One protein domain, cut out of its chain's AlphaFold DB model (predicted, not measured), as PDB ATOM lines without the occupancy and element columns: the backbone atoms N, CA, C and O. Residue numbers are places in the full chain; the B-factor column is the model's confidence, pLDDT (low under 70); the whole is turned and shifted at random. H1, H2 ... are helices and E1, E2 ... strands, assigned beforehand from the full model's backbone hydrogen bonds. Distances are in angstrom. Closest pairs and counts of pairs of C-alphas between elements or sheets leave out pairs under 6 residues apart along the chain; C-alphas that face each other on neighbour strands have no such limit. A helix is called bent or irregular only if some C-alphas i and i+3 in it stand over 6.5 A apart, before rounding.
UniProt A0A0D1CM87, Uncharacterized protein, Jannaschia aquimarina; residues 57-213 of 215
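AT A GLANCE: This is residues 57 to 213 of the 215 residues of an uncharacterized protein of Jannaschia aquimarina (UniProt A0A0D1CM87). Two antiparallel sheets form a loose sandwich, only partly face to face with strands crossed, which opens like a wedge; the long helix H1 lies in the opening between them. The second sheet, E7 E6 E8 E9, is curled, and the short helix H2 packs across H1 with residues 196 to 200, outside the wedge. The 157 printed residues hold H1, then E1 to E9, then H2; the first sheet runs E1 E2 E3 E4 E5, and the class is mixed, helices and strands. The whole is compact, with a radius of gyration of the C-alphas of 15.2 A and spans of 48 by 40 by 32 A.

IN THESE COORDINATES: Find C-alpha 57 at (15.336, 19.787, 27.369); from there H1, residues 57 to 81, runs 31.0 A, with a kink of 56 degrees near residue 75. It is irregular: C-alphas 75 and 78 are 9.2 A apart. Next come E1, residues 85 to 88; E2, 91 to 98; E3, 100 to 110, 30.9 A long; E4, 116 to 124, 25.6 A; and E5, 137 to 144. Look then for E6, residues 148 to 156, 24.9 A; E7, 159 to 165; E8, 175 to 180; and E9, 183 to 189. H2, residues 196 to 207, ends at C-alpha 207 (27.007, 9.599, 6.046); it is irregular, with C-alphas 201 and 204 9.5 A apart.

HOW THE PARTS SIT: Begin with the strongly twisted first sheet, a meander, each strand the antiparallel neighbour of the one before. Look for N 86 and O 93 at 2.9 A between E1 and E2, N 92 and O 106 at 2.8 A between E2 and E3, N 105 and O 121 at 2.8 A between E3 and E4, and N 120 and O 139 at 2.8 A between E4 and E5. H1 is on this sheet at a height of 8.5 A, two layers with a helix on one face; the closest C-alphas of H1 and E5 are those of Thr 62 and Leu 141, 5.1 A. In the second sheet, also strongly twisted, find N 154 and O 163 at 2.9 A between E6 and E7, N 151 and O 177 at 3.0 A between E6 and E8, and N 178 and O 186 at 2.9 A between E8 and E9. H1 is on this sheet too, again two layers, at a height of 8.2 A; its closest C-alphas to E9 are those of Ser 67 and Ala 188, 5.3 A. Between the sheets, the closest C-alphas of E4 and E6 are those of Phe 116 and Ile 148, 6.3 A. H1, with residues 68 to 75 alone, touches H2, about perpendicular at 79 degrees; Ser 74 and Gly 196 have the closest C-alphas, 5.0 A. Within hydrogen-bond range are 14 of 21 O i to N i+4 pairs in H1 and 4 of 8 in H2.

THE WHOLE: The C-alphas of Ala 113 and Thr 211, the two farthest apart, are 49.4 A from each other. The printed part has no cut, and the one long link is E4 to E5, residues 125 to 136. The mean pLDDT of the printed part is 84.6; it is under 70 at residues 83, 98 to 99 and 131 to 136.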
ATOM      1  N   ALA A  57      15.479  21.245  27.384       70.56
ATOM      2  CA  ALA A  57      15.336  19.787  27.369       70.56
ATOM      3  C   ALA A  57      14.249  19.307  26.390       70.56
ATOM      4  O   ALA A  57      14.477  18.369  25.625       70.56
ATOM      5  N   ASP A  58      13.110  19.998  26.348       79.25
ATOM      6  CA  ASP A  58      12.002  19.685  25.441       79.25
ATOM      7  C   ASP A  58      12.414  19.898  23.982       79.25
ATOM      8  O   ASP A  58      12.084  19.106  23.101       79.25
ATOM      9  N   TRP A  59      13.219  20.931  23.717       84.88
ATOM     10  CA  TRP A  59      13.767  21.187  22.386       84.88
ATOM     11  C   TRP A  59      14.797  20.143  21.949       84.88
ATOM     12  O   TRP A  59      14.862  19.808  20.763       84.88
ATOM     13  N   LEU A  60      15.570  19.581  22.880       85.56
ATOM     14  CA  LEU A  60      16.453  18.454  22.589       85.56
ATOM     15  C   LEU A  60      15.654  17.182  22.275       85.56
ATOM     16  O   LEU A  60      15.971  16.485  21.309       85.56
ATOM     17  N   ALA A  61      14.608  16.890  23.052       82.75
ATOM     18  CA  ALA A  61      13.706  15.769  22.789       82.75
ATOM     19  C   ALA A  61      12.993  15.935  21.437       82.75
ATOM     20  O   ALA A  61      12.992  15.017  20.617       82.75
ATOM     21  N   THR A  62      12.500  17.144  21.156       87.19
ATOM     22  CA  THR A  62      11.898  17.522  19.872       87.19
ATOM     23  C   THR A  62      12.878  17.316  18.726       87.19
ATOM     24  O   THR A  62      12.519  16.717  17.717       87.19
ATOM     25  N   ARG A  63      14.142  17.733  18.886       89.19
ATOM     26  CA  ARG A  63      15.185  17.498  17.881       89.19
ATOM     27  C   ARG A  63      15.363  16.026  17.577       89.19
ATOM     28  O   ARG A  63      15.342  15.652  16.413       89.19
ATOM     29  N   ARG A  64      15.499  15.195  18.607       86.31
ATOM     30  CA  ARG A  64      15.660  13.748  18.430       86.31
ATOM     31  C   ARG A  64      14.452  13.133  17.734       86.31
ATOM     32  O   ARG A  64      14.636  12.346  16.816       86.31
ATOM     33  N   ALA A  65      13.241  13.523  18.121       88.25
ATOM     34  CA  ALA A  65      12.017  13.018  17.513       88.25
ATOM     35  C   ALA A  65      11.886  13.422  16.036       88.25
ATOM     36  O   ALA A  65      11.585  12.575  15.200       88.25
ATOM     37  N   VAL A  66      12.160  14.685  15.692       89.88
ATOM     38  CA  VAL A  66      12.096  15.163  14.301       89.88
ATOM     39  C   VAL A  66      13.218  14.561  13.454       89.88
ATOM     40  O   VAL A  66      12.964  14.168  12.321       89.88
ATOM     41  N   SER A  67      14.433  14.416  13.990       87.94
ATOM     42  CA  SER A  67      15.526  13.723  13.297       87.94
ATOM     43  C   SER A  67      15.232  12.236  13.090       87.94
ATOM     44  O   SER A  67      15.484  11.721  12.008       87.94
ATOM     45  N   ALA A  68      14.651  11.552  14.080       85.38
ATOM     46  CA  ALA A  68      14.225  10.160  13.939       85.38
ATOM     47  C   ALA A  68      13.089  10.015  12.916       85.38
ATOM     48  O   ALA A  68      13.092   9.077  12.121       85.38
ATOM     49  N   TRP A  69      12.146  10.963  12.892       89.75
ATOM     50  CA  TRP A  69      11.131  11.029  11.845       89.75
ATOM     51  C   TRP A  69      11.781  11.247  10.472       89.75
ATOM     52  O   TRP A  69      11.531  10.473   9.565       89.75
ATOM     53  N   ALA A  70      12.692  12.206  10.308       87.81
ATOM     54  CA  ALA A  70      13.375  12.424   9.028       87.81
ATOM     55  C   ALA A  70      14.161  11.179   8.565       87.81
ATOM     56  O   ALA A  70      14.139  10.825   7.385       87.81
ATOM     57  N   ALA A  71      14.787  10.462   9.502       83.75
ATOM     58  CA  ALA A  71      15.497   9.218   9.232       83.75
ATOM     59  C   ALA A  71      14.568   8.057   8.829       83.75
ATOM     60  O   ALA A  71      15.023   7.132   8.168       83.75
ATOM     61  N   GLY A  72      13.271   8.065   9.140       82.12
ATOM     62  CA  GLY A  72      12.392   6.971   8.699       82.12
ATOM     63  C   GLY A  72      12.198   6.916   7.175       82.12
ATOM     64  O   GLY A  72      12.005   5.828   6.637       82.12
ATOM     65  N   LEU A  73      12.351   8.035   6.451       78.56
ATOM     66  CA  LEU A  73      12.380   8.035   4.973       78.56
ATOM     67  C   LEU A  73      13.537   7.204   4.432       78.56
ATOM     68  O   LEU A  73      13.410   6.483   3.445       78.56
ATOM     69  N   SER A  74      14.660   7.279   5.132       78.31
ATOM     70  CA  SER A  74      15.884   6.569   4.805       78.31
ATOM     71  C   SER A  74      15.784   5.058   5.072       78.31
ATOM     72  O   SER A  74      16.649   4.287   4.698       78.31
ATOM     73  N   THR A  75      14.701   4.577   5.682       76.25
ATOM     74  CA  THR A  75      14.418   3.138   5.770       76.25
ATOM     75  C   THR A  75      13.754   2.598   4.498       76.25
ATOM     76  O   THR A  75      13.893   1.422   4.181       76.25
ATOM     77  N   SER A  76      13.026   3.438   3.758       71.12
ATOM     78  CA  SER A  76      12.292   3.036   2.547       71.12
ATOM     79  C   SER A  76      13.024   3.358   1.241       71.12
ATOM     80  O   SER A  76      12.617   2.870   0.188       71.12
ATOM     81  N   GLY A  77      14.090   4.159   1.303       75.94
ATOM     82  CA  GLY A  77      14.845   4.614   0.137       75.94
ATOM     83  C   GLY A  77      14.108   5.667  -0.695       75.94
ATOM     84  O   GLY A  77      12.893   5.830  -0.589       75.94
ATOM     85  N   ALA A  78      14.838   6.386  -1.551       75.75
ATOM     86  CA  ALA A  78      14.276   7.464  -2.375       75.75
ATOM     87  C   ALA A  78      13.084   7.002  -3.238       75.75
ATOM     88  O   ALA A  78      12.007   7.592  -3.184       75.75
ATOM     89  N   GLN A  79      13.230   5.896  -3.973       74.12
ATOM     90  CA  GLN A  79      12.157   5.369  -4.829       74.12
ATOM     91  C   GLN A  79      10.944   4.882  -4.022       74.12
ATOM     92  O   GLN A  79       9.808   5.041  -4.458       74.12
ATOM     93  N   GLY A  80      11.173   4.309  -2.837       70.38
ATOM     94  CA  GLY A  80      10.106   3.838  -1.958       70.38
ATOM     95  C   GLY A  80       9.401   4.958  -1.194       70.38
ATOM     96  O   GLY A  80       8.286   4.744  -0.720       70.38
ATOM     97  N   ALA A  81      10.023   6.133  -1.070       71.56
ATOM     98  CA  ALA A  81       9.482   7.290  -0.364       71.56
ATOM     99  C   ALA A  81       8.773   8.297  -1.289       71.56
ATOM    100  O   ALA A  81       7.851   8.986  -0.840       71.56
ATOM    101  N   GLN A  82       9.161   8.373  -2.567       71.56
ATOM    102  CA  GLN A  82       8.539   9.270  -3.544       71.56
ATOM    103  C   GLN A  82       7.040   8.948  -3.699       71.56
ATOM    104  O   GLN A  82       6.644   7.791  -3.841       71.56
ATOM    105  N   GLY A  83       6.178   9.964  -3.574       69.06
ATOM    106  CA  GLY A  83       4.714   9.806  -3.585       69.06
ATOM    107  C   GLY A  83       4.096   9.143  -2.341       69.06
ATOM    108  O   GLY A  83       2.874   9.007  -2.262       69.06
ATOM    109  N   ARG A  84       4.903   8.732  -1.349       76.00
ATOM    110  CA  ARG A  84       4.433   8.163  -0.066       76.00
ATOM    111  C   ARG A  84       4.661   9.086   1.124       76.00
ATOM    112  O   ARG A  84       4.209   8.764   2.223       76.00
ATOM    113  N   LEU A  85       5.339  10.209   0.913       87.50
ATOM    114  CA  LEU A  85       5.424  11.309   1.859       87.50
ATOM    115  C   LEU A  85       4.401  12.384   1.475       87.50
ATOM    116  O   LEU A  85       4.340  12.801   0.325       87.50
ATOM    117  N   ILE A  86       3.593  12.816   2.442       89.38
ATOM    118  CA  ILE A  86       2.638  13.918   2.277       89.38
ATOM    119  C   ILE A  86       2.890  14.920   3.393       89.38
ATOM    120  O   ILE A  86       2.817  14.563   4.574       89.38
ATOM    121  N   GLY A  87       3.176  16.165   3.020       91.50
ATOM    122  CA  GLY A  87       3.430  17.246   3.960       91.50
ATOM    123  C   GLY A  87       2.661  18.526   3.654       91.50
ATOM    124  O   GLY A  87       2.509  18.909   2.498       91.50
ATOM    125  N   THR A  88       2.214  19.190   4.713       94.56
ATOM    126  CA  THR A  88       1.629  20.533   4.751       94.56
ATOM    127  C   THR A  88       2.243  21.312   5.915       94.56
ATOM    128  O   THR A  88       2.914  20.740   6.779       94.56
ATOM    129  N   ALA A  89       1.929  22.606   6.031       95.62
ATOM    130  CA  ALA A  89       2.407  23.445   7.132       95.62
ATOM    131  C   ALA A  89       2.078  22.892   8.533       95.62
ATOM    132  O   ALA A  89       2.703  23.290   9.514       95.62
ATOM    133  N   THR A  90       1.092  22.001   8.653       94.50
ATOM    134  CA  THR A  90       0.628  21.458   9.934       94.50
ATOM    135  C   THR A  90       0.764  19.950  10.043       94.50
ATOM    136  O   THR A  90       0.393  19.390  11.073       94.50
ATOM    137  N   THR A  91       1.210  19.238   9.010       93.62
ATOM    138  CA  THR A  91       1.218  17.771   9.031       93.62
ATOM    139  C   THR A  91       2.287  17.225   8.107       93.62
ATOM    140  O   THR A  91       2.328  17.612   6.957       93.62
ATOM    141  N   ALA A  92       3.106  16.285   8.567       92.56
ATOM    142  CA  ALA A  92       4.037  15.521   7.749       92.56
ATOM    143  C   ALA A  92       3.817  14.033   8.012       92.56
ATOM    144  O   ALA A  92       3.911  13.592   9.157       92.56
ATOM    145  N   ARG A  93       3.528  13.252   6.974       91.12
ATOM    146  CA  ARG A  93       3.272  11.813   7.081       91.12
ATOM    147  C   ARG A  93       4.093  11.038   6.082       91.12
ATOM    148  O   ARG A  93       4.283  11.481   4.956       91.12
ATOM    149  N   MET A  94       4.506   9.849   6.489       89.00
ATOM    150  CA  MET A  94       5.203   8.908   5.625       89.00
ATOM    151  C   MET A  94       4.965   7.471   6.080       89.00
ATOM    152  O   MET A  94       4.713   7.210   7.261       89.00
ATOM    153  N   VAL A  95       5.081   6.534   5.144       86.38
ATOM    154  CA  VAL A  95       5.159   5.104   5.460       86.38
ATOM    155  C   VAL A  95       6.617   4.742   5.727       86.38
ATOM    156  O   VAL A  95       7.483   5.109   4.944       86.38
ATOM    157  N   VAL A  96       6.871   4.004   6.807       82.94
ATOM    158  CA  VAL A  96       8.198   3.491   7.169       82.94
ATOM    159  C   VAL A  96       8.180   1.967   7.152       82.94
ATOM    160  O   VAL A  96       7.263   1.335   7.689       82.94
ATOM    161  N   GLU A  97       9.206   1.372   6.546       77.62
ATOM    162  CA  GLU A  97       9.323  -0.076   6.335       77.62
ATOM    163  C   GLU A  97      10.635  -0.631   6.920       77.62
ATOM    164  O   GLU A  97      11.517  -1.034   6.179       77.62
ATOM    165  N   GLY A  98      10.769  -0.659   8.255       65.00
ATOM    166  CA  GLY A  98      11.939  -1.220   8.957       65.00
ATOM    167  C   GLY A  98      11.530  -2.049  10.169       65.00
ATOM    168  O   GLY A  98      10.889  -1.533  11.087       65.00
ATOM    169  N   GLY A  99      11.830  -3.352  10.144       68.44
ATOM    170  CA  GLY A  99      11.419  -4.354  11.142       68.44
ATOM    171  C   GLY A  99       9.911  -4.656  11.159       68.44
ATOM    172  O   GLY A  99       9.491  -5.803  11.067       68.44
ATOM    173  N   SER A 100       9.073  -3.624  11.232       71.19
ATOM    174  CA  SER A 100       7.616  -3.693  11.084       71.19
ATOM    175  C   SER A 100       7.118  -2.442  10.366       71.19
ATOM    176  O   SER A 100       7.636  -1.350  10.585       71.19
ATOM    177  N   ARG A 101       6.110  -2.581   9.500       83.25
ATOM    178  CA  ARG A 101       5.567  -1.449   8.738       83.25
ATOM    179  C   ARG A 101       4.689  -0.557   9.621       83.25
ATOM    180  O   ARG A 101       3.835  -1.062  10.353       83.25
ATOM    181  N   TYR A 102       4.856   0.759   9.517       84.94
ATOM    182  CA  TYR A 102       4.025   1.745  10.212       84.94
ATOM    183  C   TYR A 102       3.945   3.071   9.450       84.94
ATOM    184  O   TYR A 102       4.744   3.327   8.555       84.94
ATOM    185  N   VAL A 103       2.995   3.929   9.825       88.00
ATOM    186  CA  VAL A 103       2.960   5.334   9.384       88.00
ATOM    187  C   VAL A 103       3.511   6.214  10.497       88.00
ATOM    188  O   VAL A 103       3.079   6.092  11.646       88.00
ATOM    189  N   ALA A 104       4.475   7.067  10.163       89.31
ATOM    190  CA  ALA A 104       5.025   8.074  11.059       89.31
ATOM    191  C   ALA A 104       4.419   9.436  10.716       89.31
ATOM    192  O   ALA A 104       4.421   9.839   9.552       89.31
ATOM    193  N   GLU A 105       3.936  10.156  11.719       91.50
ATOM    194  CA  GLU A 105       3.317  11.469  11.565       91.50
ATOM    195  C   GLU A 105       3.974  12.494  12.491       91.50
ATOM    196  O   GLU A 105       4.206  12.222  13.667       91.50
ATOM    197  N   LEU A 106       4.216  13.689  11.963       93.44
ATOM    198  CA  LEU A 106       4.347  14.919  12.732       93.44
ATOM    199  C   LEU A 106       3.110  15.759  12.449       93.44
ATOM    200  O   LEU A 106       2.787  15.992  11.288       93.44
ATOM    201  N   ARG A 107       2.418  16.238  13.477       94.25
ATOM    202  CA  ARG A 107       1.263  17.119  13.308       94.25
ATOM    203  C   ARG A 107       1.304  18.290  14.269       94.25
ATOM    204  O   ARG A 107       1.747  18.160  15.406       94.25
ATOM    205  N   VAL A 108       0.805  19.421  13.805       94.62
ATOM    206  CA  VAL A 108       0.593  20.615  14.608       94.62
ATOM    207  C   VAL A 108      -0.867  20.643  15.032       94.62
ATOM    208  O   VAL A 108      -1.771  20.692  14.201       94.62
ATOM    209  N   GLU A 109      -1.096  20.631  16.336       92.56
ATOM    210  CA  GLU A 109      -2.417  20.779  16.930       92.56
ATOM    211  C   GLU A 109      -2.601  22.201  17.434       92.56
ATOM    212  O   GLU A 109      -1.803  22.701  18.227       92.56
ATOM    213  N   ARG A 110      -3.699  22.837  17.028       91.19
ATOM    214  CA  ARG A 110      -4.156  24.083  17.638       91.19
ATOM    215  C   ARG A 110      -5.078  23.755  18.813       91.19
ATOM    216  O   ARG A 110      -6.081  23.070  18.637       91.19
ATOM    217  N   ARG A 111      -4.758  24.263  20.002       87.50
ATOM    218  CA  ARG A 111      -5.463  24.003  21.271       87.50
ATOM    219  C   ARG A 111      -6.080  25.275  21.847       87.50
ATOM    220  O   ARG A 111      -5.828  25.646  22.988       87.50
ATOM    221  N   GLY A 112      -6.873  25.962  21.032       82.12
ATOM    222  CA  GLY A 112      -7.476  27.253  21.369       82.12
ATOM    223  C   GLY A 112      -6.932  28.395  20.513       82.12
ATOM    224  O   GLY A 112      -6.419  28.168  19.417       82.12
ATOM    225  N   ALA A 113      -7.080  29.634  20.986       77.81
ATOM    226  CA  ALA A 113      -6.709  30.815  20.207       77.81
ATOM    227  C   ALA A 113      -5.190  30.898  19.975       77.81
ATOM    228  O   ALA A 113      -4.774  30.944  18.816       77.81
ATOM    229  N   ASP A 114      -4.412  30.791  21.058       83.88
ATOM    230  CA  ASP A 114      -2.973  31.087  21.108       83.88
ATOM    231  C   ASP A 114      -2.165  29.940  21.726       83.88
ATOM    232  O   ASP A 114      -1.224  30.160  22.478       83.88
ATOM    233  N   ALA A 115      -2.562  28.694  21.472       86.69
ATOM    234  CA  ALA A 115      -1.842  27.525  21.959       86.69
ATOM    235  C   ALA A 115      -1.683  26.502  20.838       86.69
ATOM    236  O   ALA A 115      -2.656  26.091  20.201       86.69
ATOM    237  N   PHE A 116      -0.442  26.088  20.619       91.12
ATOM    238  CA  PHE A 116      -0.040  25.166  19.569       91.12
ATOM    239  C   PHE A 116       0.819  24.063  20.175       91.12
ATOM    240  O   PHE A 116       1.630  24.317  21.066       91.12
ATOM    241  N   ALA A 117       0.657  22.842  19.681       91.44
ATOM    242  CA  ALA A 117       1.486  21.710  20.060       91.44
ATOM    243  C   ALA A 117       2.013  21.004  18.814       91.44
ATOM    244  O   ALA A 117       1.255  20.759  17.878       91.44
ATOM    245  N   LEU A 118       3.299  20.655  18.808       92.62
ATOM    246  CA  LEU A 118       3.840  19.696  17.853       92.62
ATOM    247  C   LEU A 118       3.737  18.305  18.464       92.62
ATOM    248  O   LEU A 118       4.202  18.063  19.578       92.62
ATOM    249  N   VAL A 119       3.157  17.392  17.708       91.56
ATOM    250  CA  VAL A 119       2.872  16.032  18.133       91.56
ATOM    251  C   VAL A 119       3.501  15.068  17.140       91.56
ATOM    252  O   VAL A 119       3.311  15.205  15.934       91.56
ATOM    253  N   ALA A 120       4.239  14.086  17.646       90.69
ATOM    254  CA  ALA A 120       4.672  12.928  16.882       90.69
ATOM    255  C   ALA A 120       3.712  11.767  17.129       90.69
ATOM    256  O   ALA A 120       3.311  11.511  18.265       90.69
ATOM    257  N   ALA A 121       3.362  11.040  16.076       88.81
ATOM    258  CA  ALA A 121       2.547   9.846  16.176       88.81
ATOM    259  C   ALA A 121       3.117   8.702  15.337       88.81
ATOM    260  O   ALA A 121       3.672   8.897  14.254       88.81
ATOM    261  N   ARG A 122       2.956   7.484  15.852       87.19
ATOM    262  CA  ARG A 122       3.277   6.237  15.162       87.19
ATOM    263  C   ARG A 122       2.030   5.368  15.070       87.19
ATOM    264  O   ARG A 122       1.382   5.096  16.079       87.19
ATOM    265  N   TYR A 123       1.750   4.874  13.867       87.75
ATOM    266  CA  TYR A 123       0.602   4.016  13.569       87.75
ATOM    267  C   TYR A 123       1.065   2.652  13.029       87.75
ATOM    268  O   TYR A 123       1.264   2.503  11.817       87.75
ATOM    269  N   PRO A 124       1.268   1.649  13.903       84.44
ATOM    270  CA  PRO A 124       1.717   0.315  13.507       84.44
ATOM    271  C   PRO A 124       0.755  -0.392  12.541       84.44
ATOM    272  O   PRO A 124      -0.461  -0.224  12.615       84.44
ATOM    273  N   GLY A 125       1.301  -1.194  11.623       82.19
ATOM    274  CA  GLY A 125       0.538  -2.032  10.689       82.19
ATOM    275  C   GLY A 125      -0.149  -1.280   9.544       82.19
ATOM    276  O   GLY A 125      -0.811  -1.901   8.710       82.19
ATOM    277  N   ARG A 126      -0.009   0.049   9.472       81.25
ATOM    278  CA  ARG A 126      -0.637   0.884   8.437       81.25
ATOM    279  C   ARG A 126       0.228   0.995   7.184       81.25
ATOM    280  O   ARG A 126       1.451   0.975   7.255       81.25
ATOM    281  N   ARG A 127      -0.437   1.088   6.029       78.12
ATOM    282  CA  ARG A 127       0.192   1.129   4.694       78.12
ATOM    283  C   ARG A 127      -0.097   2.407   3.911       78.12
ATOM    284  O   ARG A 127       0.533   2.624   2.882       78.12
ATOM    285  N   ASP A 128      -1.052   3.198   4.388       79.06
ATOM    286  CA  ASP A 128      -1.561   4.394   3.726       79.06
ATOM    287  C   ASP A 128      -1.398   5.597   4.666       79.06
ATOM    288  O   ASP A 128      -1.734   5.530   5.848       79.06
ATOM    289  N   VAL A 129      -0.862   6.692   4.140       76.12
ATOM    290  CA  VAL A 129      -0.666   7.968   4.846       76.12
ATOM    291  C   VAL A 129      -1.965   8.755   5.042       76.12
ATOM    292  O   VAL A 129      -2.017   9.690   5.845       76.12
ATOM    293  N   ARG A 130      -3.046   8.364   4.356       73.62
ATOM    294  CA  ARG A 130      -4.381   8.969   4.476       73.62
ATOM    295  C   ARG A 130      -5.138   8.536   5.736       73.62
ATOM    296  O   ARG A 130      -6.227   9.038   5.995       73.62
ATOM    297  N   VAL A 131      -4.598   7.598   6.514       63.91
ATOM    298  CA  VAL A 131      -5.334   6.931   7.597       63.91
ATOM    299  C   VAL A 131      -5.638   7.891   8.758       63.91
ATOM    300  O   VAL A 131      -4.763   8.617   9.225       63.91
ATOM    301  N   VAL A 132      -6.876   7.825   9.261       66.50
ATOM    302  CA  VAL A 132      -7.344   8.444  10.513       66.50
ATOM    303  C   VAL A 132      -7.737   7.325  11.487       66.50
ATOM    304  O   VAL A 132      -8.748   6.663  11.249       66.50
ATOM    305  N   PRO A 133      -6.948   7.048  12.545       56.03
ATOM    306  CA  PRO A 133      -7.398   6.143  13.604       56.03
ATOM    307  C   PRO A 133      -7.134   6.665  15.034       56.03
ATOM    308  O   PRO A 133      -6.131   7.323  15.308       56.03
ATOM    309  N   GLU A 134      -7.998   6.268  15.972       58.69
ATOM    310  CA  GLU A 134      -7.931   6.573  17.417       58.69
ATOM    311  C   GLU A 134      -6.759   5.882  18.156       58.69
ATOM    312  O   GLU A 134      -6.406   6.279  19.261       58.69
ATOM    313  N   ALA A 135      -6.116   4.874  17.548       64.31
ATOM    314  CA  ALA A 135      -5.117   3.999  18.182       64.31
ATOM    315  C   ALA A 135      -3.670   4.246  17.697       64.31
ATOM    316  O   ALA A 135      -2.982   3.327  17.247       64.31
ATOM    317  N   GLY A 136      -3.215   5.499  17.730       69.75
ATOM    318  CA  GLY A 136      -1.808   5.855  17.504       69.75
ATOM    319  C   GLY A 136      -1.007   5.881  18.804       69.75
ATOM    320  O   GLY A 136      -1.533   6.256  19.850       69.75
ATOM    321  N   GLN A 137       0.281   5.536  18.747       83.44
ATOM    322  CA  GLN A 137       1.214   5.896  19.818       83.44
ATOM    323  C   GLN A 137       1.586   7.360  19.621       83.44
ATOM    324  O   GLN A 137       2.269   7.692  18.654       83.44
ATOM    325  N   VAL A 138       1.084   8.228  20.496       85.50
ATOM    326  CA  VAL A 138       1.206   9.681  20.363       85.50
ATOM    327  C   VAL A 138       2.147  10.223  21.431       85.50
ATOM    328  O   VAL A 138       2.092   9.824  22.591       85.50
ATOM    329  N   SER A 139       3.019  11.142  21.040       85.81
ATOM    330  CA  SER A 139       3.923  11.855  21.935       85.81
ATOM    331  C   SER A 139       3.910  13.331  21.583       85.81
ATOM    332  O   SER A 139       4.206  13.730  20.458       85.81
ATOM    333  N   GLU A 140       3.549  14.154  22.554       89.00
ATOM    334  CA  GLU A 140       3.668  15.595  22.419       89.00
ATOM    335  C   GLU A 140       5.131  16.000  22.588       89.00
ATOM    336  O   GLU A 140       5.777  15.611  23.559       89.00
ATOM    337  N   LEU A 141       5.658  16.741  21.617       86.81
ATOM    338  CA  LEU A 141       7.069  17.113  21.570       86.81
ATOM    339  C   LEU A 141       7.304  18.492  22.172       86.81
ATOM    340  O   LEU A 141       8.210  18.679  22.979       86.81
ATOM    341  N   VAL A 142       6.495  19.466  21.747       89.88
ATOM    342  CA  VAL A 142       6.677  20.863  22.131       89.88
ATOM    343  C   VAL A 142       5.352  21.612  22.166       89.88
ATOM    344  O   VAL A 142       4.468  21.352  21.349       89.88
ATOM    345  N   ARG A 143       5.231  22.570  23.090       90.44
ATOM    346  CA  ARG A 143       4.137  23.544  23.167       90.44
ATOM    347  C   ARG A 143       4.644  24.937  22.842       90.44
ATOM    348  O   ARG A 143       5.781  25.295  23.142       90.44
ATOM    349  N   SER A 144       3.780  25.746  22.253       87.81
ATOM    350  CA  SER A 144       4.064  27.151  22.035       87.81
ATOM    351  C   SER A 144       2.802  27.987  22.098       87.81
ATOM    352  O   SER A 144       1.738  27.559  21.654       87.81
ATOM    353  N   SER A 145       2.947  29.213  22.591       87.75
ATOM    354  CA  SER A 145       1.931  30.251  22.436       87.75
ATOM    355  C   SER A 145       1.971  30.943  21.070       87.75
ATOM    356  O   SER A 145       1.129  31.777  20.757       87.75
ATOM    357  N   ARG A 146       2.957  30.603  20.229       91.12
ATOM    358  CA  ARG A 146       3.081  31.097  18.855       91.12
ATOM    359  C   ARG A 146       2.761  29.982  17.859       91.12
ATOM    360  O   ARG A 146       2.995  28.815  18.181       91.12
ATOM    361  N   PRO A 147       2.290  30.321  16.645       92.56
ATOM    362  CA  PRO A 147       2.031  29.331  15.607       92.56
ATOM    363  C   PRO A 147       3.254  28.451  15.353       92.56
ATOM    364  O   PRO A 147       4.359  28.968  15.191       92.56
ATOM    365  N   ILE A 148       3.049  27.135  15.311       94.00
ATOM    366  CA  ILE A 148       4.070  26.179  14.883       94.00
ATOM    367  C   ILE A 148       3.798  25.832  13.419       94.00
ATOM    368  O   ILE A 148       2.647  25.588  13.056       94.00
ATOM    369  N   ARG A 149       4.839  25.802  12.586       96.44
ATOM    370  CA  ARG A 149       4.742  25.378  11.184       96.44
ATOM    371  C   ARG A 149       5.830  24.375  10.837       96.44
ATOM    372  O   ARG A 149       6.952  24.465  11.335       96.44
ATOM    373  N   LEU A 150       5.485  23.442   9.965       96.69
ATOM    374  CA  LEU A 150       6.423  22.559   9.290       96.69
ATOM    375  C   LEU A 150       6.794  23.171   7.943       96.69
ATOM    376  O   LEU A 150       5.931  23.690   7.237       96.69
ATOM    377  N   LEU A 151       8.078  23.125   7.607       96.19
ATOM    378  CA  LEU A 151       8.584  23.544   6.305       96.19
ATOM    379  C   LEU A 151       9.429  22.436   5.702       96.19
ATOM    380  O   LEU A 151      10.073  21.673   6.422       96.19
ATOM    381  N   TYR A 152       9.471  22.411   4.383       94.81
ATOM    382  CA  TYR A 152      10.163  21.406   3.596       94.81
ATOM    383  C   TYR A 152      11.156  22.109   2.682       94.81
ATOM    384  O   TYR A 152      10.808  23.084   2.015       94.81
ATOM    385  N   LEU A 153      12.408  21.665   2.710       94.56
ATOM    386  CA  LEU A 153      13.459  22.183   1.846       94.56
ATOM    387  C   LEU A 153      13.487  21.361   0.572       94.56
ATOM    388  O   LEU A 153      13.687  20.152   0.648       94.56
ATOM    389  N   HIS A 154      13.333  22.010  -0.572       91.81
ATOM    390  CA  HIS A 154      13.461  21.366  -1.871       91.81
ATOM    391  C   HIS A 154      14.587  22.008  -2.666       91.81
ATOM    392  O   HIS A 154      14.702  23.237  -2.727       91.81
ATOM    393  N   ASP A 155      15.375  21.161  -3.314       86.62
ATOM    394  CA  ASP A 155      16.259  21.592  -4.382       86.62
ATOM    395  C   ASP A 155      15.397  21.874  -5.612       86.62
ATOM    396  O   ASP A 155      14.501  21.096  -5.948       86.62
ATOM    397  N   ARG A 156      15.617  23.010  -6.274       76.38
ATOM    398  CA  ARG A 156      14.816  23.386  -7.440       76.38
ATOM    399  C   ARG A 156      15.633  23.162  -8.709       76.38
ATOM    400  O   ARG A 156      16.726  23.719  -8.817       76.38
ATOM    401  N   PRO A 157      15.113  22.422  -9.703       70.44
ATOM    402  CA  PRO A 157      15.796  22.268 -10.980       70.44
ATOM    403  C   PRO A 157      16.134  23.640 -11.582       70.44
ATOM    404  O   PRO A 157      15.250  24.475 -11.769       70.44
ATOM    405  N   GLY A 158      17.418  23.884 -11.852       75.38
ATOM    406  CA  GLY A 158      17.896  25.135 -12.453       75.38
ATOM    407  C   GLY A 158      18.066  26.325 -11.499       75.38
ATOM    408  O   GLY A 158      18.435  27.398 -11.968       75.38
ATOM    409  N   ASN A 159      17.847  26.159 -10.190       75.19
ATOM    410  CA  ASN A 159      18.233  27.149  -9.183       75.19
ATOM    411  C   ASN A 159      19.261  26.520  -8.228       75.19
ATOM    412  O   ASN A 159      18.951  25.493  -7.627       75.19
ATOM    413  N   PRO A 160      20.466  27.098  -8.072       76.00
ATOM    414  CA  PRO A 160      21.438  26.595  -7.103       76.00
ATOM    415  C   PRO A 160      20.968  26.747  -5.651       76.00
ATOM    416  O   PRO A 160      21.448  26.016  -4.787       76.00
ATOM    417  N   ASP A 161      20.035  27.664  -5.380       85.25
ATOM    418  CA  ASP A 161      19.581  27.938  -4.023       85.25
ATOM    419  C   ASP A 161      18.341  27.099  -3.665       85.25
ATOM    420  O   ASP A 161      17.298  27.209  -4.329       85.25
ATOM    421  N   PRO A 162      18.411  26.283  -2.598       88.38
ATOM    422  CA  PRO A 162      17.292  25.461  -2.172       88.38
ATOM    423  C   PRO A 162      16.192  26.328  -1.544       88.38
ATOM    424  O   PRO A 162      16.450  27.335  -0.876       88.38
ATOM    425  N   VAL A 163      14.934  25.936  -1.753       92.25
ATOM    426  CA  VAL A 163      13.758  26.732  -1.375       92.25
ATOM    427  C   VAL A 163      12.975  26.041  -0.268       92.25
ATOM    428  O   VAL A 163      12.685  24.849  -0.333       92.25
ATOM    429  N   TRP A 164      12.594  26.820   0.743       93.50
ATOM    430  CA  TRP A 164      11.674  26.376   1.785       93.50
ATOM    431  C   TRP A 164      10.231  26.595   1.346       93.50
ATOM    432  O   TRP A 164       9.847  27.708   0.991       93.50
ATOM    433  N   VAL A 165       9.428  25.542   1.418       94.06
ATOM    434  CA  VAL A 165       8.002  25.552   1.086       94.06
ATOM    435  C   VAL A 165       7.190  24.913   2.209       94.06
ATOM    436  O   VAL A 165       7.727  24.223   3.076       94.06
ATOM    437  N   TYR A 166       5.884  25.164   2.213       93.56
ATOM    438  CA  TYR A 166       4.964  24.631   3.223       93.56
ATOM    439  C   TYR A 166       4.289  23.324   2.806       93.56
ATOM    440  O   TYR A 166       3.531  22.759   3.588       93.56
ATOM    441  N   GLU A 167       4.554  22.837   1.598       92.00
ATOM    442  CA  GLU A 167       3.973  21.614   1.052       92.00
ATOM    443  C   GLU A 167       5.048  20.838   0.305       92.00
ATOM    444  O   GLU A 167       5.942  21.436  -0.289       92.00
ATOM    445  N   THR A 168       4.970  19.514   0.349       86.31
ATOM    446  CA  THR A 168       6.031  18.649  -0.189       86.31
ATOM    447  C   THR A 168       5.947  18.469  -1.702       86.31
ATOM    448  O   THR A 168       6.946  18.143  -2.328       86.31
ATOM    449  N   GLY A 169       4.772  18.677  -2.305       84.12
ATOM    450  CA  GLY A 169       4.556  18.363  -3.720       84.12
ATOM    451  C   GLY A 169       4.867  16.895  -4.044       84.12
ATOM    452  O   GLY A 169       4.662  16.019  -3.198       84.12
ATOM    453  N   ASP A 170       5.360  16.651  -5.261       79.62
ATOM    454  CA  ASP A 170       5.681  15.312  -5.783       79.62
ATOM    455  C   ASP A 170       7.145  14.885  -5.543       79.62
ATOM    456  O   ASP A 170       7.473  13.694  -5.606       79.62
ATOM    457  N   ASP A 171       8.024  15.845  -5.251       83.31
ATOM    458  CA  ASP A 171       9.452  15.616  -5.040       83.31
ATOM    459  C   ASP A 171       9.769  15.319  -3.570       83.31
ATOM    460  O   ASP A 171       9.077  15.753  -2.647       83.31
ATOM    461  N   LEU A 172      10.857  14.588  -3.325       87.75
ATOM    462  CA  LEU A 172      11.322  14.358  -1.961       87.75
ATOM    463  C   LEU A 172      12.042  15.601  -1.420       87.75
ATOM    464  O   LEU A 172      12.980  16.080  -2.059       87.75
ATOM    465  N   PRO A 173      11.665  16.103  -0.232       90.88
ATOM    466  CA  PRO A 173      12.400  17.187   0.394       90.88
ATOM    467  C   PRO A 173      13.786  16.730   0.861       90.88
ATOM    468  O   PRO A 173      13.951  15.631   1.392       90.88
ATOM    469  N   ALA A 174      14.763  17.624   0.749       91.62
ATOM    470  CA  ALA A 174      16.110  17.468   1.291       91.62
ATOM    471  C   ALA A 174      16.149  17.634   2.822       91.62
ATOM    472  O   ALA A 174      17.036  17.111   3.495       91.62
ATOM    473  N   ALA A 175      15.196  18.371   3.399       93.38
ATOM    474  CA  ALA A 175      15.089  18.560   4.843       93.38
ATOM    475  C   ALA A 175      13.665  18.926   5.275       93.38
ATOM    476  O   ALA A 175      12.881  19.472   4.500       93.38
ATOM    477  N   ILE A 176      13.370  18.698   6.553       94.81
ATOM    478  CA  ILE A 176      12.190  19.229   7.240       94.81
ATOM    479  C   ILE A 176      12.624  20.207   8.334       94.81
ATOM    480  O   ILE A 176      13.629  19.995   9.016       94.81
ATOM    481  N   ALA A 177      11.870  21.281   8.526       95.88
ATOM    482  CA  ALA A 177      12.100  22.260   9.575       95.88
ATOM    483  C   ALA A 177      10.850  22.517  10.415       95.88
ATOM    484  O   ALA A 177       9.724  22.371   9.946       95.88
ATOM    485  N   VAL A 178      11.078  22.934  11.663       95.81
ATOM    486  CA  VAL A 178      10.043  23.408  12.588       95.81
ATOM    487  C   VAL A 178      10.260  24.895  12.838       95.81
ATOM    488  O   VAL A 178      11.313  25.318  13.329       95.81
ATOM    489  N   GLU A 179       9.248  25.689  12.518       94.94
ATOM    490  CA  GLU A 179       9.174  27.125  12.764       94.94
ATOM    491  C   GLU A 179       8.200  27.415  13.903       94.94
ATOM    492  O   GLU A 179       7.170  26.759  14.033       94.94
ATOM    493  N   VAL A 180       8.547  28.393  14.741       92.62
ATOM    494  CA  VAL A 180       7.701  28.882  15.833       92.62
ATOM    495  C   VAL A 180       7.589  30.398  15.734       92.62
ATOM    496  O   VAL A 180       8.572  31.112  15.956       92.62
ATOM    497  N   GLY A 181       6.391  30.896  15.429       89.75
ATOM    498  CA  GLY A 181       6.195  32.273  14.979       89.75
ATOM    499  C   GLY A 181       6.884  32.471  13.632       89.75
ATOM    500  O   GLY A 181       6.554  31.772  12.684       89.75
ATOM    501  N   ASP A 182       7.876  33.358  13.591       87.69
ATOM    502  CA  ASP A 182       8.657  33.667  12.382       87.69
ATOM    503  C   ASP A 182      10.115  33.195  12.508       87.69
ATOM    504  O   ASP A 182      11.020  33.670  11.826       87.69
ATOM    505  N   THR A 183      10.388  32.303  13.464       88.44
ATOM    506  CA  THR A 183      11.740  31.822  13.748       88.44
ATOM    507  C   THR A 183      11.829  30.327  13.513       88.44
ATOM    508  O   THR A 183      11.174  29.538  14.200       88.44
ATOM    509  N   ARG A 184      12.719  29.922  12.604       90.06
ATOM    510  CA  ARG A 184      13.096  28.519  12.439       90.06
ATOM    511  C   ARG A 184      13.848  28.045  13.679       90.06
ATOM    512  O   ARG A 184      14.922  28.549  13.996       90.06
ATOM    513  N   ARG A 185      13.271  27.087  14.400       90.62
ATOM    514  CA  ARG A 185      13.845  26.529  15.633       90.62
ATOM    515  C   ARG A 185      14.650  25.268  15.378       90.62
ATOM    516  O   ARG A 185      15.592  24.987  16.115       90.62
ATOM    517  N   LEU A 186      14.271  24.514  14.353       93.12
ATOM    518  CA  LEU A 186      14.862  23.223  14.066       93.12
ATOM    519  C   LEU A 186      14.895  22.941  12.571       93.12
ATOM    520  O   LEU A 186      13.939  23.261  11.875       93.12
ATOM    521  N   THR A 187      15.952  22.265  12.133       94.50
ATOM    522  CA  THR A 187      16.065  21.645  10.815       94.50
ATOM    523  C   THR A 187      16.597  20.229  10.996       94.50
ATOM    524  O   THR A 187      17.539  20.022  11.762       94.50
ATOM    525  N   ALA A 188      16.009  19.268  10.293       91.50
ATOM    526  CA  ALA A 188      16.486  17.900  10.184       91.50
ATOM    527  C   ALA A 188      16.639  17.542   8.703       91.50
ATOM    528  O   ALA A 188      15.675  17.625   7.941       91.50
ATOM    529  N   ALA A 189      17.856  17.175   8.309       91.50
ATOM    530  CA  ALA A 189      18.143  16.708   6.961       91.50
ATOM    531  C   ALA A 189      17.531  15.324   6.721       91.50
ATOM    532  O   ALA A 189      17.393  14.517   7.646       91.50
ATOM    533  N   ILE A 190      17.165  15.070   5.472       89.12
ATOM    534  CA  ILE A 190      16.642  13.799   4.993       89.12
ATOM    535  C   ILE A 190      17.716  13.191   4.097       89.12
ATOM    536  O   ILE A 190      18.181  13.818   3.150       89.12
ATOM    537  N   HIS A 191      18.105  11.956   4.398       88.12
ATOM    538  CA  HIS A 191      19.142  11.236   3.665       88.12
ATOM    539  C   HIS A 191      18.533   9.982   3.036       88.12
ATOM    540  O   HIS A 191      18.682   8.894   3.584       88.12
ATOM    541  N   PRO A 192      17.807  10.095   1.909       85.56
ATOM    542  CA  PRO A 192      17.002   8.998   1.372       85.56
ATOM    543  C   PRO A 192      17.839   7.874   0.739       85.56
ATOM    544  O   PRO A 192      17.275   6.927   0.199       85.56
ATOM    545  N   THR A 193      19.167   7.987   0.765       86.25
ATOM    546  CA  THR A 193      20.135   7.036   0.203       86.25
ATOM    547  C   THR A 193      20.966   6.317   1.268       86.25
ATOM    548  O   THR A 193      21.759   5.447   0.922       86.25
ATOM    549  N   VAL A 194      20.806   6.657   2.550       85.81
ATOM    550  CA  VAL A 194      21.586   6.094   3.665       85.81
ATOM    551  C   VAL A 194      20.655   5.310   4.581       85.81
ATOM    552  O   VAL A 194      19.525   5.713   4.788       85.81
ATOM    553  N   SER A 195      21.087   4.189   5.142       81.94
ATOM    554  CA  SER A 195      20.273   3.386   6.049       81.94
ATOM    555  C   SER A 195      19.919   4.167   7.316       81.94
ATOM    556  O   SER A 195      20.794   4.669   8.028       81.94
ATOM    557  N   GLY A 196      18.628   4.205   7.647       77.69
ATOM    558  CA  GLY A 196      18.147   4.817   8.887       77.69
ATOM    559  C   GLY A 196      18.687   4.144  10.149       77.69
ATOM    560  O   GLY A 196      18.900   4.818  11.153       77.69
ATOM    561  N   GLU A 197      18.970   2.839  10.093       78.31
ATOM    562  CA  GLU A 197      19.611   2.111  11.196       78.31
ATOM    563  C   GLU A 197      21.053   2.584  11.397       78.31
ATOM    564  O   GLU A 197      21.462   2.868  12.524       78.31
ATOM    565  N   CYS A 198      21.796   2.759  10.302       81.69
ATOM    566  CA  CYS A 198      23.139   3.328  10.336       81.69
ATOM    567  C   CYS A 198      23.140   4.760  10.878       81.69
ATOM    568  O   CYS A 198      23.949   5.086  11.742       81.69
ATOM    569  N   LEU A 199      22.216   5.610  10.423       78.62
ATOM    570  CA  LEU A 199      22.094   6.984  10.917       78.62
ATOM    571  C   LEU A 199      21.744   7.029  12.407       78.62
ATOM    572  O   LEU A 199      22.260   7.877  13.135       78.62
ATOM    573  N   ALA A 200      20.897   6.113  12.881       76.12
ATOM    574  CA  ALA A 200      20.558   6.013  14.296       76.12
ATOM    575  C   ALA A 200      21.747   5.549  15.154       76.12
ATOM    576  O   ALA A 200      21.915   6.042  16.270       76.12
ATOM    577  N   ALA A 201      22.568   4.626  14.643       77.56
ATOM    578  CA  ALA A 201      23.711   4.069  15.363       77.56
ATOM    579  C   ALA A 201      24.959   4.972  15.322       77.56
ATOM    580  O   ALA A 201      25.596   5.192  16.350       77.56
ATOM    581  N   GLY A 202      25.311   5.487  14.142       73.69
ATOM    582  CA  GLY A 202      26.555   6.222  13.879       73.69
ATOM    583  C   GLY A 202      26.399   7.740  13.755       73.69
ATOM    584  O   GLY A 202      27.397   8.456  13.671       73.69
ATOM    585  N   GLY A 203      25.168   8.264  13.742       74.56
ATOM    586  CA  GLY A 203      24.920   9.694  13.569       74.56
ATOM    587  C   GLY A 203      25.471  10.217  12.240       74.56
ATOM    588  O   GLY A 203      25.338   9.571  11.206       74.56
ATOM    589  N   LEU A 204      26.109  11.394  12.261       78.06
ATOM    590  CA  LEU A 204      26.660  12.010  11.046       78.06
ATOM    591  C   LEU A 204      27.813  11.208  10.429       78.06
ATOM    592  O   LEU A 204      27.976  11.252   9.216       78.06
ATOM    593  N   ALA A 205      28.573  10.445  11.222       82.69
ATOM    594  CA  ALA A 205      29.670   9.627  10.699       82.69
ATOM    595  C   ALA A 205      29.166   8.529   9.743       82.69
ATOM    596  O   ALA A 205      29.874   8.127   8.826       82.69
ATOM    597  N   ALA A 206      27.912   8.094   9.902       82.44
ATOM    598  CA  ALA A 206      27.287   7.128   9.003       82.44
ATOM    599  C   ALA A 206      27.056   7.670   7.581       82.44
ATOM    600  O   ALA A 206      26.828   6.884   6.667       82.44
ATOM    601  N   LEU A 207      27.112   8.993   7.377       83.31
ATOM    602  CA  LEU A 207      27.007   9.599   6.046       83.31
ATOM    603  C   LEU A 207      28.255   9.350   5.191       83.31
ATOM    604  O   LEU A 207      28.168   9.373   3.967       83.31
ATOM    605  N   GLU A 208      29.402   9.123   5.830       86.50
ATOM    606  CA  GLU A 208      30.685   8.873   5.164       86.50
ATOM    607  C   GLU A 208      30.935   7.370   4.947       86.50
ATOM    608  O   GLU A 208      31.791   6.983   4.150       86.50
ATOM    609  N   ASP A 209      30.166   6.509   5.621       86.69
ATOM    610  CA  ASP A 209      30.290   5.061   5.512       86.69
ATOM    611  C   ASP A 209      29.522   4.522   4.296       86.69
ATOM    612  O   ASP A 209      28.297   4.403   4.281       86.69
ATOM    613  N   THR A 210      30.268   4.120   3.267       83.44
ATOM    614  CA  THR A 210      29.703   3.523   2.045       83.44
ATOM    615  C   THR A 210      28.909   2.236   2.292       83.44
ATOM    616  O   THR A 210      28.029   1.901   1.498       83.44
ATOM    617  N   THR A 211      29.173   1.513   3.386       86.06
ATOM    618  CA  THR A 211      28.422   0.300   3.743       86.06
ATOM    619  C   THR A 211      27.019   0.616   4.254       86.06
ATOM    620  O   THR A 211      26.138  -0.241   4.185       86.06
ATOM    621  N   CYS A 212      26.792   1.860   4.680       84.50
ATOM    622  CA  CYS A 212      25.504   2.365   5.121       84.50
ATOM    623  C   CYS A 212      24.602   2.834   3.977       84.50
ATOM    624  O   CYS A 212      23.493   3.286   4.245       84.50
ATOM    625  N   GLY A 213      25.019   2.718   2.714       81.44
ATOM    626  CA  GLY A 213      24.146   2.995   1.574       81.44
ATOM    627  C   GLY A 213      22.946   2.041   1.511       81.44
ATOM    628  O   GLY A 213      23.079   0.835   1.731       81.44
TER     629      GLY A 213